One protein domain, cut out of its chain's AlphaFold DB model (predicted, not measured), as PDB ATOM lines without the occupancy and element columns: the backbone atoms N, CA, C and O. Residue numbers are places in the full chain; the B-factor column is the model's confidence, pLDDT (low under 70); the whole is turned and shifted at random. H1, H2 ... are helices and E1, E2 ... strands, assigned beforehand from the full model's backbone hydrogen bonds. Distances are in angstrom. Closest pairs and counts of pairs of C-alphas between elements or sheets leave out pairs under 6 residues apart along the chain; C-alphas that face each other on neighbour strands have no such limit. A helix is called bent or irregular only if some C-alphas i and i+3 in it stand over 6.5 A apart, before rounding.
ATOM      1  N   SER A  29      22.805 -35.741  87.790       85.19
ATOM      2  CA  SER A  29      23.861 -36.351  88.596       85.19
ATOM      3  C   SER A  29      23.785 -35.796  90.016       85.19
ATOM      4  O   SER A  29      23.809 -34.588  90.230       85.19
ATOM      5  N   ALA A  30      23.657 -36.673  91.005       85.50
ATOM      6  CA  ALA A  30      23.645 -36.302  92.412       85.50
ATOM      7  C   ALA A  30      24.227 -37.455  93.227       85.50
ATOM      8  O   ALA A  30      23.842 -38.612  93.038       85.50
ATOM      9  N   TYR A  31      25.113 -37.128  94.160       86.00
ATOM     10  CA  TYR A  31      25.860 -38.084  94.966       86.00
ATOM     11  C   TYR A  31      25.509 -37.883  96.435       86.00
ATOM     12  O   TYR A  31      25.589 -36.764  96.931       86.00
ATOM     13  N   TYR A  32      25.117 -38.949  97.132       87.12
ATOM     14  CA  TYR A  32      24.811 -38.903  98.561       87.12
ATOM     15  C   TYR A  32      25.883 -39.643  99.362       87.12
ATOM     16  O   TYR A  32      25.994 -40.867  99.284       87.12
ATOM     17  N   LEU A  33      26.652 -38.897 100.154       84.88
ATOM     18  CA  LEU A  33      27.632 -39.432 101.092       84.88
ATOM     19  C   LEU A  33      26.942 -39.689 102.431       84.88
ATOM     20  O   LEU A  33      26.935 -38.838 103.322       84.88
ATOM     21  N   LYS A  34      26.359 -40.883 102.572       78.19
ATOM     22  CA  LYS A  34      25.591 -41.290 103.761       78.19
ATOM     23  C   LYS A  34      26.365 -41.132 105.074       78.19
ATOM     24  O   LYS A  34      25.767 -40.781 106.081       78.19
ATOM     25  N   GLU A  35      27.677 -41.372 105.071       80.00
ATOM     26  CA  GLU A  35      28.519 -41.283 106.276       80.00
ATOM     27  C   GLU A  35      28.625 -39.865 106.847       80.00
ATOM     28  O   GLU A  35      28.822 -39.709 108.047       80.00
ATOM     29  N   ARG A  36      28.492 -38.840 105.998       74.56
ATOM     30  CA  ARG A  36      28.578 -37.425 106.395       74.56
ATOM     31  C   ARG A  36      27.234 -36.700 106.314       74.56
ATOM     32  O   ARG A  36      27.178 -35.508 106.578       74.56
ATOM     33  N   ASP A  37      26.184 -37.409 105.908       85.69
ATOM     34  CA  ASP A  37      24.872 -36.858 105.567       85.69
ATOM     35  C   ASP A  37      24.970 -35.631 104.637       85.69
ATOM     36  O   ASP A  37      24.466 -34.545 104.926       85.69
ATOM     37  N   VAL A  38      25.668 -35.808 103.507       85.44
ATOM     38  CA  VAL A  38      25.917 -34.755 102.507       85.44
ATOM     39  C   VAL A  38      25.450 -35.190 101.124       85.44
ATOM     40  O   VAL A  38      25.702 -36.318 100.704       85.44
ATOM     41  N   ILE A  39      24.831 -34.276 100.378       88.44
ATOM     42  CA  ILE A  39      24.601 -34.404  98.937       88.44
ATOM     43  C   ILE A  39      25.567 -33.485  98.197       88.44
ATOM     44  O   ILE A  39      25.676 -32.312  98.540       88.44
ATOM     45  N   ALA A  40      26.202 -34.000  97.149       87.31
ATOM     46  CA  ALA A  40      26.952 -33.222  96.173       87.31
ATOM     47  C   ALA A  40      26.278 -33.314  94.799       87.31
ATOM     48  O   ALA A  40      25.937 -34.407  94.337       87.31
ATOM     49  N   ILE A  41      26.083 -32.172  94.145       87.75
ATOM     50  CA  ILE A  41      25.447 -32.060  92.828       87.75
ATOM     51  C   ILE A  41      26.381 -31.262  91.917       87.75
ATOM     52  O   ILE A  41      26.574 -30.073  92.170       87.75
ATOM     53  N   PRO A  42      26.976 -31.875  90.883       86.31
ATOM     54  CA  PRO A  42      27.778 -31.157  89.902       86.31
ATOM     55  C   PRO A  42      26.931 -30.132  89.147       86.31
ATOM     56  O   PRO A  42      25.825 -30.422  88.695       86.31
ATOM     57  N   LEU A  43      27.474 -28.929  88.992       85.88
ATOM     58  CA  LEU A  43      26.897 -27.846  88.199       85.88
ATOM     59  C   LEU A  43      27.538 -27.844  86.804       85.88
ATOM     60  O   LEU A  43      28.229 -26.903  86.429       85.88
ATOM     61  N   SER A  44      27.381 -28.945  86.066       79.25
ATOM     62  CA  SER A  44      28.025 -29.160  84.760       79.25
ATOM     63  C   SER A  44      27.264 -28.548  83.580       79.25
ATOM     64  O   SER A  44      27.865 -28.296  82.536       79.25
ATOM     65  N   ASP A  45      25.961 -28.287  83.723       78.94
ATOM     66  CA  ASP A  45      25.117 -27.751  82.654       78.94
ATOM     67  C   ASP A  45      23.997 -26.813  83.161       78.94
ATOM     68  O   ASP A  45      23.821 -26.573  84.359       78.94
ATOM     69  N   ALA A  46      23.229 -26.247  82.222       76.56
ATOM     70  CA  ALA A  46      22.139 -25.322  82.528       76.56
ATOM     71  C   ALA A  46      20.978 -25.980  83.302       76.56
ATOM     72  O   ALA A  46      20.363 -25.327  84.145       76.56
ATOM     73  N   ALA A  47      20.699 -27.266  83.064       80.12
ATOM     74  CA  ALA A  47      19.647 -27.997  83.770       80.12
ATOM     75  C   ALA A  47      20.031 -28.234  85.241       80.12
ATOM     76  O   ALA A  47      19.195 -28.097  86.138       80.12
ATOM     77  N   ALA A  48      21.312 -28.507  85.505       83.12
ATOM     78  CA  ALA A  48      21.872 -28.542  86.847       83.12
ATOM     79  C   ALA A  48      21.787 -27.171  87.532       83.12
ATOM     80  O   ALA A  48      21.456 -27.102  88.716       83.12
ATOM     81  N   GLY A  49      21.997 -26.080  86.790       83.31
ATOM     82  CA  GLY A  49      21.816 -24.711  87.282       83.31
ATOM     83  C   GLY A  49      20.386 -24.412  87.752       83.31
ATOM     84  O   GLY A  49      20.193 -23.905  88.859       83.31
ATOM     85  N   GLU A  50      19.371 -24.769  86.962       84.62
ATOM     86  CA  GLU A  50      17.962 -24.593  87.347       84.62
ATOM     87  C   GLU A  50      17.583 -25.450  88.563       84.62
ATOM     88  O   GLU A  50      16.950 -24.966  89.510       84.62
ATOM     89  N   ALA A  51      18.020 -26.714  88.582       86.81
ATOM     90  CA  ALA A  51      17.819 -27.594  89.727       86.81
ATOM     91  C   ALA A  51      18.508 -27.046  90.989       86.81
ATOM     92  O   ALA A  51      17.935 -27.094  92.078       86.81
ATOM     93  N   ALA A  52      19.699 -26.461  90.853       87.50
ATOM     94  CA  ALA A  52      20.442 -25.886  91.966       87.50
ATOM     95  C   ALA A  52      19.712 -24.713  92.628       87.50
ATOM     96  O   ALA A  52      19.704 -24.625  93.856       87.50
ATOM     97  N   VAL A  53      19.059 -23.839  91.853       89.06
ATOM     98  CA  VAL A  53      18.238 -22.745  92.405       89.06
ATOM     99  C   VAL A  53      17.102 -23.308  93.258       89.06
ATOM    100  O   VAL A  53      16.959 -22.930  94.421       89.06
ATOM    101  N   PHE A  54      16.359 -24.283  92.727       89.62
ATOM    102  CA  PHE A  54      15.280 -24.944  93.465       89.62
ATOM    103  C   PHE A  54      15.781 -25.598  94.762       89.62
ATOM    104  O   PHE A  54      15.153 -25.478  95.815       89.62
ATOM    105  N   LEU A  55      16.923 -26.284  94.705       90.31
ATOM    106  CA  LEU A  55      17.474 -27.007  95.849       90.31
ATOM    107  C   LEU A  55      18.046 -26.074  96.916       90.31
ATOM    108  O   LEU A  55      17.909 -26.378  98.099       90.31
ATOM    109  N   ARG A  56      18.606 -24.920  96.534       90.44
ATOM    110  CA  ARG A  56      19.006 -23.856  97.471       90.44
ATOM    111  C   ARG A  56      17.809 -23.313  98.240       90.44
ATOM    112  O   ARG A  56      17.856 -23.234  99.466       90.44
ATOM    113  N   GLU A  57      16.727 -22.986  97.540       89.69
ATOM    114  CA  GLU A  57      15.503 -22.499  98.182       89.69
ATOM    115  C   GLU A  57      14.892 -23.550  99.111       89.69
ATOM    116  O   GLU A  57      14.477 -23.232 100.228       89.69
ATOM    117  N   LEU A  58      14.851 -24.809  98.669       88.69
ATOM    118  CA  LEU A  58      14.327 -25.903  99.476       88.69
ATOM    119  C   LEU A  58      15.198 -26.151 100.713       88.69
ATOM    120  O   LEU A  58      14.658 -26.242 101.812       88.69
ATOM    121  N   ALA A  59      16.523 -26.200 100.562       87.81
ATOM    122  CA  ALA A  59      17.455 -26.371 101.673       87.81
ATOM    123  C   ALA A  59      17.288 -25.259 102.720       87.81
ATOM    124  O   ALA A  59      17.103 -25.560 103.898       87.81
ATOM    125  N   ALA A  60      17.224 -23.994 102.288       86.88
ATOM    126  CA  ALA A  60      17.011 -22.855 103.179       86.88
ATOM    127  C   ALA A  60      15.684 -22.959 103.953       86.88
ATOM    128  O   ALA A  60      15.662 -22.795 105.172       86.88
ATOM    129  N   ARG A  61      14.579 -23.307 103.275       86.31
ATOM    130  CA  ARG A  61      13.266 -23.504 103.924       86.31
ATOM    131  C   ARG A  61      13.255 -24.667 104.912       86.31
ATOM    132  O   ARG A  61      12.448 -24.669 105.837       86.31
ATOM    133  N   LYS A  62      14.103 -25.672 104.695       85.44
ATOM    134  CA  LYS A  62      14.198 -26.872 105.534       85.44
ATOM    135  C   LYS A  62      15.287 -26.790 106.602       85.44
ATOM    136  O   LYS A  62      15.433 -27.742 107.361       85.44
ATOM    137  N   GLY A  63      15.993 -25.662 106.694       85.38
ATOM    138  CA  GLY A  63      17.068 -25.456 107.662       85.38
ATOM    139  C   GLY A  63      18.323 -26.281 107.368       85.38
ATOM    140  O   GLY A  63      19.097 -26.542 108.282       85.38
ATOM    141  N   LEU A  64      18.520 -26.712 106.121       87.94
ATOM    142  CA  LEU A  64      19.715 -27.430 105.683       87.94
ATOM    143  C   LEU A  64      20.807 -26.441 105.269       87.94
ATOM    144  O   LEU A  64      20.524 -25.380 104.707       87.94
ATOM    145  N   SER A  65      22.062 -26.810 105.519       89.19
ATOM    146  CA  SER A  65      23.213 -26.045 105.049       89.19
ATOM    147  C   SER A  65      23.379 -26.273 103.553       89.19
ATOM    148  O   SER A  65      23.274 -27.405 103.084       89.19
ATOM    149  N   CYS A  66      23.614 -25.205 102.796       88.81
ATOM    150  CA  CYS A  66      23.747 -25.267 101.349       88.81
ATOM    151  C   CYS A  66      24.838 -24.302 100.891       88.81
ATOM    152  O   CYS A  66      24.747 -23.095 101.121       88.81
ATOM    153  N   CYS A  67      25.872 -24.828 100.244       86.50
ATOM    154  CA  CYS A  67      26.997 -24.050  99.746       86.50
ATOM    155  C   CYS A  67      27.411 -24.523  98.354       86.50
ATOM    156  O   CYS A  67      27.062 -25.610  97.905       86.50
ATOM    157  N   THR A  68      28.122 -23.668  97.627       86.88
ATOM    158  CA  THR A  68      28.741 -24.043  96.351       86.88
ATOM    159  C   THR A  68      30.234 -24.153  96.575       86.88
ATOM    160  O   THR A  68      30.838 -23.245  97.142       86.88
ATOM    161  N   VAL A  69      30.804 -25.282  96.174       79.38
ATOM    162  CA  VAL A  69      32.231 -25.566  96.289       79.38
ATOM    163  C   VAL A  69      32.803 -25.765  94.896       79.38
ATOM    164  O   VAL A  69      32.195 -26.408  94.043       79.38
ATOM    165  N   THR A  70      33.981 -25.213  94.654       76.06
ATOM    166  CA  THR A  70      34.741 -25.469  93.432       76.06
ATOM    167  C   THR A  70      35.530 -26.772  93.568       76.06
ATOM    168  O   THR A  70      35.978 -27.133  94.655       76.06
ATOM    169  N   ALA A  71      35.736 -27.480  92.455       61.28
ATOM    170  CA  ALA A  71      36.419 -28.777  92.357       61.28
ATOM    171  C   ALA A  71      37.886 -28.777  92.846       61.28
ATOM    172  O   ALA A  71      38.520 -29.825  92.913       61.28
ATOM    173  N   ALA A  72      38.417 -27.623  93.259       52.78
ATOM    174  CA  ALA A  72      39.667 -27.512  94.007       52.78
ATOM    175  C   ALA A  72      39.556 -27.998  95.470       52.78
ATOM    176  O   ALA A  72      40.476 -27.767  96.250       52.78
ATOM    177  N   TRP A  73      38.459 -28.670  95.851       53.00
ATOM    178  CA  TRP A  73      38.192 -29.160  97.207       53.00
ATOM    179  C   TRP A  73      38.280 -30.699  97.330       53.00
ATOM    180  O   TRP A  73      37.272 -31.374  97.553       53.00
ATOM    181  N   PRO A  74      39.482 -31.297  97.215       49.72
ATOM    182  CA  PRO A  74      39.663 -32.750  97.283       49.72
ATOM    183  C   PRO A  74      39.366 -33.354  98.669       49.72
ATOM    184  O   PRO A  74      39.098 -34.549  98.770       49.72
ATOM    185  N   GLU A  75      39.363 -32.553  99.738       52.16
ATOM    186  CA  GLU A  75      39.265 -33.046 101.124       52.16
ATOM    187  C   GLU A  75      37.835 -33.385 101.593       52.16
ATOM    188  O   GLU A  75      37.653 -34.155 102.541       52.16
ATOM    189  N   LEU A  76      36.802 -32.830 100.944       50.97
ATOM    190  CA  LEU A  76      35.399 -33.015 101.347       50.97
ATOM    191  C   LEU A  76      34.612 -33.949 100.424       50.97
ATOM    192  O   LEU A  76      33.749 -34.678 100.911       50.97
ATOM    193  N   ALA A  77      34.905 -33.941  99.122       52.12
ATOM    194  CA  ALA A  77      34.166 -34.719  98.128       52.12
ATOM    195  C   ALA A  77      34.754 -36.125  97.891       52.12
ATOM    196  O   ALA A  77      34.092 -36.985  97.321       52.12
ATOM    197  N   GLY A  78      35.984 -36.387  98.343       52.97
ATOM    198  CA  GLY A  78      36.714 -37.594  97.967       52.97
ATOM    199  C   GLY A  78      37.127 -37.575  96.481       52.97
ATOM    200  O   GLY A  78      36.476 -36.944  95.644       52.97
ATOM    201  N   PRO A  79      38.223 -38.257  96.117       51.66
ATOM    202  CA  PRO A  79      38.742 -38.258  94.745       51.66
ATOM    203  C   PRO A  79      37.756 -38.839  93.714       51.66
ATOM    204  O   PRO A  79      37.865 -38.544  92.526       51.66
ATOM    205  N   GLU A  80      36.769 -39.622  94.156       51.56
ATOM    206  CA  GLU A  80      35.794 -40.286  93.285       51.56
ATOM    207  C   GLU A  80      34.754 -39.322  92.691       51.56
ATOM    208  O   GLU A  80      34.376 -39.480  91.536       51.56
ATOM    209  N   ILE A  81      34.339 -38.276  93.417       53.53
ATOM    210  CA  ILE A  81      33.302 -37.336  92.945       53.53
ATOM    211  C   ILE A  81      33.854 -36.372  91.886       53.53
ATOM    212  O   ILE A  81      33.167 -36.036  90.922       53.53
ATOM    213  N   ILE A  82      35.114 -35.959  92.034       53.06
ATOM    214  CA  ILE A  82      35.777 -35.013  91.122       53.06
ATOM    215  C   ILE A  82      36.123 -35.692  89.785       53.06
ATOM    216  O   ILE A  82      36.135 -35.050  88.736       53.06
ATOM    217  N   SER A  83      36.355 -37.008  89.804       51.31
ATOM    218  CA  SER A  83      36.746 -37.790  88.627       51.31
ATOM    219  C   SER A  83      35.593 -38.124  87.669       51.31
ATOM    220  O   SER A  83      35.874 -38.557  86.551       51.31
ATOM    221  N   LEU A  84      34.324 -37.999  88.081       52.34
ATOM    222  CA  LEU A  84      33.207 -38.627  87.359       52.34
ATOM    223  C   LEU A  84      32.439 -37.710  86.396       52.34
ATOM    224  O   LEU A  84      31.864 -38.233  85.447       52.34
ATOM    225  N   ASP A  85      32.443 -36.386  86.586       57.28
ATOM    226  CA  ASP A  85      31.546 -35.493  85.815       57.28
ATOM    227  C   ASP A  85      32.232 -34.300  85.125       57.28
ATOM    228  O   ASP A  85      31.577 -33.522  84.434       57.28
ATOM    229  N   GLY A  86      33.543 -34.097  85.313       61.50
ATOM    230  CA  GLY A  86      34.267 -32.954  84.726       61.50
ATOM    231  C   GLY A  86      33.779 -31.570  85.188       61.50
ATOM    232  O   GLY A  86      34.219 -30.553  84.654       61.50
ATOM    233  N   ALA A  87      32.879 -31.517  86.174       67.94
ATOM    234  CA  ALA A  87      32.322 -30.284  86.707       67.94
ATOM    235  C   ALA A  87      33.350 -29.539  87.569       67.94
ATOM    236  O   ALA A  87      33.998 -30.119  88.442       67.94
ATOM    237  N   SER A  88      33.470 -28.230  87.347       73.31
ATOM    238  CA  SER A  88      34.335 -27.343  88.133       73.31
ATOM    239  C   SER A  88      33.682 -26.852  89.423       73.31
ATOM    240  O   SER A  88      34.378 -26.328  90.291       73.31
ATOM    241  N   GLU A  89      32.363 -27.003  89.552       84.31
ATOM    242  CA  GLU A  89      31.565 -26.527  90.679       84.31
ATOM    243  C   GLU A  89      30.533 -27.571  91.099       84.31
ATOM    244  O   GLU A  89      29.938 -28.257  90.267       84.31
ATOM    245  N   PHE A  90      30.303 -27.658  92.403       86.12
ATOM    246  CA  PHE A  90      29.338 -28.554  93.016       86.12
ATOM    247  C   PHE A  90      28.471 -27.774  93.997       86.12
ATOM    248  O   PHE A  90      28.972 -27.025  94.837       86.12
ATOM    249  N   LEU A  91      27.161 -27.987  93.935       89.00
ATOM    250  CA  LEU A  91      26.262 -27.632  95.019       89.00
ATOM    251  C   LEU A  91      26.341 -28.721  96.089       89.00
ATOM    252  O   LEU A  91      26.079 -29.891  95.813       89.00
ATOM    253  N   VAL A  92      26.685 -28.327  97.307       88.88
ATOM    254  CA  VAL A  92      26.800 -29.211  98.462       88.88
ATOM    255  C   VAL A  92      25.714 -28.860  99.463       88.88
ATOM    256  O   VAL A  92      25.555 -27.698  99.836       88.88
ATOM    257  N   ILE A  93      24.956 -29.870  99.885       89.38
ATOM    258  CA  ILE A  93      23.876 -29.727 100.861       89.38
ATOM    259  C   ILE A  93      24.120 -30.703 102.001       89.38
ATOM    260  O   ILE A  93      24.273 -31.898 101.759       89.38
ATOM    261  N   SER A  94      24.142 -30.207 103.232       89.38
ATOM    262  CA  SER A  94      24.385 -31.013 104.427       89.38
ATOM    263  C   SER A  94      23.356 -30.734 105.514       89.38
ATOM    264  O   SER A  94      22.708 -29.679 105.538       89.38
ATOM    265  N   GLY A  95      23.231 -31.678 106.445       83.19
ATOM    266  CA  GLY A  95      22.528 -31.439 107.693       83.19
ATOM    267  C   GLY A  95      23.175 -30.253 108.405       83.19
ATOM    268  O   GLY A  95      24.394 -30.071 108.354       83.19
ATOM    269  N   THR A  96      22.363 -29.405 109.024       68.62
ATOM    270  CA  THR A  96      22.872 -28.508 110.056       68.62
ATOM    271  C   THR A  96      23.046 -29.359 111.307       68.62
ATOM    272  O   THR A  96      22.067 -29.686 111.976       68.62
TER     273      THR A  96
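What this domain is: This is residues 29 to 96 of the 98 residues of an uncharacterized protein of Methanocella sp. PtaU1.Bin125 (UniProt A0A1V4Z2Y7). A small twisted sheet of four antiparallel strands forms the middle layer, with the long helix H1 packed along one face and the shorter, irregular helix H2 slanting over the other. The strands run E1, E2, E4, E3 across the sheet, and the hairpin of E1 and E2 makes one side of it. The printed part has 68 residues with two named helices and four named strands, in the chain order E1, E2, H1, E3, H2, E4; the class is mixed, helices and strands. The whole is compact, with a radius of gyration of the C-alphas of 11.3 A, and rounded, spanning 31 by 29 by 17 A.

How they stand to each other: The sheet is made of E1, residues 31 to 33, E2, residues 38 to 42, E4, residues 89 to 94, and E3, residues 65 to 70, strand beside strand in that order. E1 and E3 are its edge strands, and E2 and E4 are inner strands. It is only just strongly twisted, with C-alphas up to 4.1 A off the best plane, and its strands' lines turn by 64 degrees from edge to edge. E2 and E4 are antiparallel at 160 degrees, with N 39 and O 93 within hydrogen-bond range at 2.8 A and N 91 and O 41 also at 2.8 A. On the other side of E4, E3 is antiparallel to it at 157 degrees, with N 67 and O 92 at 2.9 A and N 92 and O 67 at 2.8 A. E1 and E2 form a hairpin, antiparallel at 156 degrees, with N 31 and O 40 at 2.8 A. H1, residues 46 to 62, is on the sheet at a height over the sheet of 9.4 A. It lies over E4, E3 and, only just, E2, where 3 of its C-alphas fall. It runs along the strands, at 22 degrees to E4 on the local plane. Its closest C-alphas to E3 are those of Arg 56 and Cys 66, 6.3 A apart, and to E4 those of Ala 52 and Leu 91, 6.8 A apart. E2, H1 and E3 form a split strand-helix-strand unit, two strands that run the same way with E4 between them in the sheet, and its crossover is right-handed. H2, residues 74 to 85, is on the opposite face at a height over the sheet of 9.0 A, and the sheet with its two helices makes three layers. H2 lies over E2 and, only just, E4, where 3 of its C-alphas fall. It runs slantwise to the strands, at 41 degrees to E2 on the local plane. Its closest C-alphas to E2 are those of Asp 85 and Pro 42, 7.0 A apart. H2 is irregular, with C-alphas 76 and 79 9.1 A apart. Every O i to N i+4 pair of H1 is within hydrogen-bond range, but in H2 1 of 8 is, beside 1 of 9 O i to N i+3 pairs. H1 and H2 are apart.

Where its parts are: E3 measures 16.4 A from first to last C-alpha, E4 16.1 A, E2 13.2 A and E1 6.5 A. H1 measures 24.4 A and H2 14.3 A. E1 begins at C-alpha 31 (25.860, -38.084, 94.966), H1 at C-alpha 46 (22.139, -25.322, 82.528), and E4 ends at C-alpha 94 (24.385, -31.013, 104.427).

The domain as a whole: The two C-alphas farthest apart are those of Arg 61 and Ser 83, at 31.5 A. The printed part runs from residue 29 to 96 without a cut, and each link between its named elements is tight. The mean pLDDT of the printed part is 77.2. It is under 70 at residues 71 to 87, of which 74 to 85 belong to H2, and at residue 96.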